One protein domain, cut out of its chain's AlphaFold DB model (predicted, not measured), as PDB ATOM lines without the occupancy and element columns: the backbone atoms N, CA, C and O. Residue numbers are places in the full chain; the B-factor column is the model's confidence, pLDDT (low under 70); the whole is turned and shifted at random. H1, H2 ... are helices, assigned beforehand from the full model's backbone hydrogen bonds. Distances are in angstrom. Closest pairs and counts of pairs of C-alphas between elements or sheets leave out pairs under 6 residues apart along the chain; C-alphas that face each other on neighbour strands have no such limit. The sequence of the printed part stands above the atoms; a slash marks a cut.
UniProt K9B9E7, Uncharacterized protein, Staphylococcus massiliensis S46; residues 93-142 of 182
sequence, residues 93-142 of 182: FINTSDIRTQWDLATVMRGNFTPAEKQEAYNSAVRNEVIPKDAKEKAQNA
ATOM      1  N   PHE A  93      39.176 -30.087  39.123       83.00
ATOM      2  CA  PHE A  93      39.906 -29.486  40.237       83.00
ATOM      3  C   PHE A  93      39.829 -27.957  40.132       83.00
ATOM      4  O   PHE A  93      40.494 -27.351  39.292       83.00
ATOM      5  N   ILE A  94      39.004 -27.343  40.981       88.50
ATOM      6  CA  ILE A  94      38.822 -25.892  41.055       88.50
ATOM      7  C   ILE A  94      39.393 -25.392  42.380       88.50
ATOM      8  O   ILE A  94      39.044 -25.885  43.450       88.50
ATOM      9  N   ASN A  95      40.251 -24.375  42.306       93.69
ATOM     10  CA  ASN A  95      40.801 -23.717  43.483       93.69
ATOM     11  C   ASN A  95      39.803 -22.691  44.052       93.69
ATOM     12  O   ASN A  95      39.686 -21.572  43.548       93.69
ATOM     13  N   THR A  96      39.129 -23.059  45.140       90.56
ATOM     14  CA  THR A  96      38.191 -22.218  45.904       90.56
ATOM     15  C   THR A  96      38.801 -20.887  46.351       90.56
ATOM     16  O   THR A  96      38.121 -19.860  46.342       90.56
ATOM     17  N   SER A  97      40.099 -20.859  46.668       94.62
ATOM     18  CA  SER A  97      40.793 -19.654  47.143       94.62
ATOM     19  C   SER A  97      41.045 -18.591  46.057       94.62
ATOM     20  O   SER A  97      41.351 -17.436  46.386       94.62
ATOM     21  N   ASP A  98      40.891 -18.930  44.767       95.31
ATOM     22  CA  ASP A  98      41.197 -18.052  43.626       95.31
ATOM     23  C   ASP A  98      40.261 -18.264  42.418       95.31
ATOM     24  O   ASP A  98      40.694 -18.548  41.301       95.31
ATOM     25  N   ILE A  99      38.955 -18.098  42.634       92.88
ATOM     26  CA  ILE A  99      37.946 -18.144  41.568       92.88
ATOM     27  C   ILE A  99      38.087 -16.930  40.640       92.88
ATOM     28  O   ILE A  99      38.018 -15.786  41.097       92.88
ATOM     29  N   ARG A 100      38.274 -17.164  39.333       92.06
ATOM     30  CA  ARG A 100      38.506 -16.105  38.326       92.06
ATOM     31  C   ARG A 100      37.483 -16.056  37.192       92.06
ATOM     32  O   ARG A 100      37.470 -15.075  36.453       92.06
ATOM     33  N   THR A 101      36.608 -17.052  37.058       90.56
ATOM     34  CA  THR A 101      35.484 -16.998  36.113       90.56
ATOM     35  C   THR A 101      34.156 -17.314  36.792       90.56
ATOM     36  O   THR A 101      34.083 -18.028  37.797       90.56
ATOM     37  N   GLN A 102      33.068 -16.802  36.212       84.38
ATOM     38  CA  GLN A 102      31.712 -17.095  36.677       84.38
ATOM     39  C   GLN A 102      31.353 -18.582  36.483       84.38
ATOM     40  O   GLN A 102      30.493 -19.104  37.189       84.38
ATOM     41  N   TRP A 103      32.037 -19.277  35.564       90.12
ATOM     42  CA  TRP A 103      31.892 -20.717  35.349       90.12
ATOM     43  C   TRP A 103      32.529 -21.537  36.478       90.12
ATOM     44  O   TRP A 103      31.894 -22.475  36.959       90.12
ATOM     45  N   ASP A 104      33.718 -21.156  36.960       91.75
ATOM     46  CA  ASP A 104      34.357 -21.815  38.111       91.75
ATOM     47  C   ASP A 104      33.472 -21.669  39.358       91.75
ATOM     48  O   ASP A 104      33.163 -22.654  40.027       91.75
ATOM     49  N   LEU A 105      32.975 -20.448  39.613       89.06
ATOM     50  CA  LEU A 105      32.042 -20.165  40.707       89.06
ATOM     51  C   LEU A 105      30.775 -21.024  40.606       89.06
ATOM     52  O   LEU A 105      30.379 -21.669  41.575       89.06
ATOM     53  N   ALA A 106      30.131 -21.041  39.436       86.50
ATOM     54  CA  ALA A 106      28.904 -21.801  39.221       86.50
ATOM     55  C   ALA A 106      29.138 -23.321  39.278       86.50
ATOM     56  O   ALA A 106      28.207 -24.069  39.576       86.50
ATOM     57  N   THR A 107      30.354 -23.795  39.002       89.44
ATOM     58  CA  THR A 107      30.724 -25.206  39.161       89.44
ATOM     59  C   THR A 107      30.958 -25.545  40.632       89.44
ATOM     60  O   THR A 107      30.387 -26.524  41.098       89.44
ATOM     61  N   VAL A 108      31.652 -24.705  41.412       87.19
ATOM     62  CA  VAL A 108      31.797 -24.923  42.867       87.19
ATOM     63  C   VAL A 108      30.450 -24.864  43.591       87.19
ATOM     64  O   VAL A 108      30.164 -25.714  44.428       87.19
ATOM     65  N   MET A 109      29.581 -23.907  43.250       86.88
ATOM     66  CA  MET A 109      28.277 -23.757  43.913       86.88
ATOM     67  C   MET A 109      27.345 -24.955  43.692       86.88
ATOM     68  O   MET A 109      26.641 -25.353  44.620       86.88
ATOM     69  N   ARG A 110      27.368 -25.559  42.497       86.62
ATOM     70  CA  ARG A 110      26.494 -26.688  42.120       86.62
ATOM     71  C   ARG A 110      27.153 -28.066  42.276       86.62
ATOM     72  O   ARG A 110      26.442 -29.064  42.290       86.62
ATOM     73  N   GLY A 111      28.479 -28.121  42.386       84.44
ATOM     74  CA  GLY A 111      29.259 -29.340  42.600       84.44
ATOM     75  C   GLY A 111      29.302 -29.790  44.062       84.44
ATOM     76  O   GLY A 111      28.742 -29.146  44.965       84.44
ATOM     77  N   ASN A 112      30.007 -30.897  44.298       88.88
ATOM     78  CA  ASN A 112      30.071 -31.582  45.593       88.88
ATOM     79  C   ASN A 112      31.137 -30.989  46.542       88.88
ATOM     80  O   ASN A 112      32.020 -31.693  47.028       88.88
ATOM     81  N   PHE A 113      31.049 -29.682  46.791       87.56
ATOM     82  CA  PHE A 113      31.927 -28.940  47.702       87.56
ATOM     83  C   PHE A 113      31.260 -28.720  49.068       87.56
ATOM     84  O   PHE A 113      30.037 -28.587  49.164       87.56
ATOM     85  N   THR A 114      32.051 -28.624  50.136       86.81
ATOM     86  CA  THR A 114      31.550 -28.298  51.480       86.81
ATOM     87  C   THR A 114      31.033 -26.851  51.567       86.81
ATOM     88  O   THR A 114      31.425 -25.993  50.769       86.81
ATOM     89  N   PRO A 115      30.198 -26.509  52.571       77.50
ATOM     90  CA  PRO A 115      29.758 -25.128  52.785       77.50
ATOM     91  C   PRO A 115      30.914 -24.132  52.975       77.50
ATOM     92  O   PRO A 115      30.811 -22.986  52.539       77.50
ATOM     93  N   ALA A 116      32.029 -24.567  53.575       78.56
ATOM     94  CA  ALA A 116      33.223 -23.741  53.758       78.56
ATOM     95  C   ALA A 116      33.914 -23.424  52.420       78.56
ATOM     96  O   ALA A 116      34.213 -22.265  52.142       78.56
ATOM     97  N   GLU A 117      34.092 -24.430  51.562       85.44
ATOM     98  CA  GLU A 117      34.652 -24.282  50.211       85.44
ATOM     99  C   GLU A 117      33.768 -23.410  49.309       85.44
ATOM    100  O   GLU A 117      34.273 -22.533  48.607       85.44
ATOM    101  N   LYS A 118      32.436 -23.573  49.377       87.50
ATOM    102  CA  LYS A 118      31.484 -22.705  48.661       87.50
ATOM    103  C   LYS A 118      31.566 -21.254  49.160       87.50
ATOM    104  O   LYS A 118      31.592 -20.327  48.349       87.50
ATOM    105  N   GLN A 119      31.687 -21.037  50.472       80.25
ATOM    106  CA  GLN A 119      31.860 -19.699  51.050       80.25
ATOM    107  C   GLN A 119      33.214 -19.064  50.686       80.25
ATOM    108  O   GLN A 119      33.271 -17.856  50.426       80.25
ATOM    109  N   GLU A 120      34.297 -19.844  50.630       89.00
ATOM    110  CA  GLU A 120      35.606 -19.375  50.166       89.00
ATOM    111  C   GLU A 120      35.569 -19.001  48.679       89.00
ATOM    112  O   GLU A 120      35.991 -17.902  48.322       89.00
ATOM    113  N   ALA A 121      34.980 -19.852  47.833       88.56
ATOM    114  CA  ALA A 121      34.793 -19.598  46.407       88.56
ATOM    115  C   ALA A 121      33.968 -18.332  46.134       88.56
ATOM    116  O   ALA A 121      34.306 -17.554  45.244       88.56
ATOM    117  N   TYR A 122      32.928 -18.064  46.933       84.06
ATOM    118  CA  TYR A 122      32.215 -16.786  46.879       84.06
ATOM    119  C   TYR A 122      33.128 -15.611  47.262       84.06
ATOM    120  O   TYR A 122      33.200 -14.607  46.552       84.06
ATOM    121  N   ASN A 123      33.864 -15.732  48.369       84.81
ATOM    122  CA  ASN A 123      34.738 -14.669  48.865       84.81
ATOM    123  C   ASN A 123      35.879 -14.339  47.886       84.81
ATOM    124  O   ASN A 123      36.174 -13.158  47.678       84.81
ATOM    125  N   SER A 124      36.486 -15.349  47.256       89.00
ATOM    126  CA  SER A 124      37.522 -15.169  46.237       89.00
ATOM    127  C   SER A 124      36.944 -14.605  44.936       89.00
ATOM    128  O   SER A 124      37.502 -13.642  44.416       89.00
ATOM    129  N   ALA A 125      35.775 -15.071  44.482       86.75
ATOM    130  CA  ALA A 125      35.091 -14.527  43.306       86.75
ATOM    131  C   ALA A 125      34.735 -13.035  43.455       86.75
ATOM    132  O   ALA A 125      34.886 -12.270  42.505       86.75
ATOM    133  N   VAL A 126      34.310 -12.585  44.643       81.56
ATOM    134  CA  VAL A 126      34.050 -11.153  44.895       81.56
ATOM    135  C   VAL A 126      35.351 -10.350  45.034       81.56
ATOM    136  O   VAL A 126      35.410  -9.200  44.603       81.56
ATOM    137  N   ARG A 127      36.409 -10.924  45.630       87.88
ATOM    138  CA  ARG A 127      37.744 -10.292  45.702       87.88
ATOM    139  C   ARG A 127      38.339 -10.085  44.305       87.88
ATOM    140  O   ARG A 127      38.942  -9.048  44.053       87.88
ATOM    141  N   ASN A 128      38.130 -11.057  43.424       87.75
ATOM    142  CA  ASN A 128      38.623 -11.105  42.052       87.75
ATOM    143  C   ASN A 128      37.649 -10.459  41.033       87.75
ATOM    144  O   ASN A 128      37.818 -10.644  39.834       87.75
ATOM    145  N   GLU A 129      36.622  -9.732  41.501       84.19
ATOM    146  CA  GLU A 129      35.622  -8.990  40.697       84.19
ATOM    147  C   GLU A 129      34.764  -9.826  39.720       84.19
ATOM    148  O   GLU A 129      33.985  -9.276  38.944       84.19
ATOM    149  N   VAL A 130      34.827 -11.160  39.815       83.25
ATOM    150  CA  VAL A 130      33.999 -12.122  39.061       83.25
ATOM    151  C   VAL A 130      32.515 -11.953  39.385       83.25
ATOM    152  O   VAL A 130      31.654 -12.078  38.516       83.25
ATOM    153  N   ILE A 131      32.219 -11.663  40.653       78.50
ATOM    154  CA  ILE A 131      30.925 -11.127  41.069       78.50
ATOM    155  C   ILE A 131      31.077  -9.600  41.097       78.50
ATOM    156  O   ILE A 131      31.942  -9.112  41.833       78.50
ATOM    157  N   PRO A 132      30.258  -8.830  40.350       62.91
ATOM    158  CA  PRO A 132      30.375  -7.377  40.325       62.91
ATOM    159  C   PRO A 132      30.187  -6.799  41.730       62.91
ATOM    160  O   PRO A 132      29.295  -7.218  42.475       62.91
ATOM    161  N   LYS A 133      31.018  -5.814  42.095       51.56
ATOM    162  CA  LYS A 133      31.004  -5.180  43.427       51.56
ATOM    163  C   LYS A 133      29.637  -4.593  43.782       51.56
ATOM    164  O   LYS A 133      29.239  -4.677  44.940       51.56
ATOM    165  N   ASP A 134      28.885  -4.146  42.778       49.84
ATOM    166  CA  ASP A 134      27.469  -3.779  42.817       49.84
ATOM    167  C   ASP A 134      26.607  -4.781  43.593       49.84
ATOM    168  O   ASP A 134      25.690  -4.379  44.300       49.84
ATOM    169  N   ALA A 135      26.869  -6.086  43.457       53.03
ATOM    170  CA  ALA A 135      26.136  -7.145  44.144       53.03
ATOM    171  C   ALA A 135      26.561  -7.290  45.612       53.03
ATOM    172  O   ALA A 135      25.731  -7.645  46.445       53.03
ATOM    173  N   LYS A 136      27.817  -6.970  45.956       46.59
ATOM    174  CA  LYS A 136      28.278  -6.928  47.353       46.59
ATOM    175  C   LYS A 136      27.756  -5.685  48.066       46.59
ATOM    176  O   LYS A 136      27.259  -5.794  49.180       46.59
ATOM    177  N   GLU A 137      27.784  -4.531  47.405       40.03
ATOM    178  CA  GLU A 137      27.189  -3.299  47.923       40.03
ATOM    179  C   GLU A 137      25.664  -3.440  48.051       40.03
ATOM    180  O   GLU A 137      25.109  -3.121  49.099       40.03
ATOM    181  N   LYS A 138      24.994  -4.054  47.067       42.59
ATOM    182  CA  LYS A 138      23.583  -4.457  47.176       42.59
ATOM    183  C   LYS A 138      23.312  -5.536  48.221       42.59
ATOM    184  O   LYS A 138      22.177  -5.626  48.651       42.59
ATOM    185  N   ALA A 139      24.285  -6.340  48.642       44.94
ATOM    186  CA  ALA A 139      24.100  -7.289  49.743       44.94
ATOM    187  C   ALA A 139      24.357  -6.655  51.124       44.94
ATOM    188  O   ALA A 139      23.788  -7.112  52.111       44.94
ATOM    189  N   GLN A 140      25.196  -5.615  51.204       39.66
ATOM    190  CA  GLN A 140      25.649  -5.014  52.469       39.66
ATOM    191  C   GLN A 140      24.922  -3.708  52.835       39.66
ATOM    192  O   GLN A 140      24.604  -3.514  54.002       39.66
ATOM    193  N   ASN A 141      24.578  -2.856  51.861       38.06
ATOM    194  CA  ASN A 141      23.705  -1.686  52.065       38.06
ATOM    195  C   ASN A 141      22.206  -2.038  51.952       38.06
ATOM    196  O   ASN A 141      21.342  -1.163  52.033       38.06
ATOM    197  N   ALA A 142      21.873  -3.319  51.766       38.56
ATOM    198  CA  ALA A 142      20.498  -3.784  51.710       38.56
ATOM    199  C   ALA A 142      19.839  -3.878  53.090       38.56
ATOM    200  O   ALA A 142      19.720  -4.955  53.680       38.56
TER     201      ALA A 142
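Overview. This is residues 93 to 142 of the 182 residues of an uncharacterized protein of Staphylococcus massiliensis S46 (UniProt K9B9E7). Two helices, H1 and H2, fold back side by side as a helical hairpin, and a third, shorter helix, H3, is set off from this pair past the last residues of H2, where residues 137 to 142 stick out free. H3 touches no helix, and the whole is an elongated shape of a two-helix body with a loosely attached third helix. The printed part has 50 residues, with three named helices in the order H1, H2, H3 and no named strand; the class is all helix. By its radius of gyration of the C-alphas, 10.6 A, it is compact, while the C-alphas span 33 by 19 by 15 A along their three main axes.

Arrangement. From Phe 93 the printed part runs through residues 93 to 101, which hold no named element, into H1, residues 102 to 110. A tight link of 4 residues joins it to H2, residues 115 to 127. H1 and H2 touch, and their closest C-alphas, those of Met 109 and Lys 118, are 5.8 A apart. Their lines stand at a shallow tilt of 16 degrees and run opposite ways, a helical hairpin, with centres 10.1 A apart. A tight link of 5 residues leads on to H3, residues 133 to 140. H2 and H3 are close but not clearly touching: their closest C-alphas, those of Val 126 and Lys 133, are 6.9 A apart. These two run opposite ways at a steep tilt of 53 degrees, with centres 14.9 A apart. H1 and H3 are apart. In H1, H2 and H3 every backbone O i to N i+4 pair is within hydrogen-bond range.

Along the chain. H1 begins at C-alpha 102, at (31.712, -17.095, 36.677), and measures 12.2 A from its first C-alpha to its last. H2, residues 115 to 127, is the longest helix with 13 residues and measures 18.3 A; its C-alpha 115 is at (29.758, -25.128, 52.785). H3, residues 133 to 140, measures 10.5 A and ends at C-alpha 140, at (25.649, -5.014, 52.469).

Size, cuts and confidence. The two C-alphas farthest apart are those of Phe 93 and Asn 141, at 34.3 A. The printed part has no cut, and both links between helices are tight. Residues 137 to 142, of which 137 to 140 belong to H3, stand free. The mean pLDDT of the printed part is 78.1; residues 132 to 142 of the model are under 70, and H3 has a mean of 46.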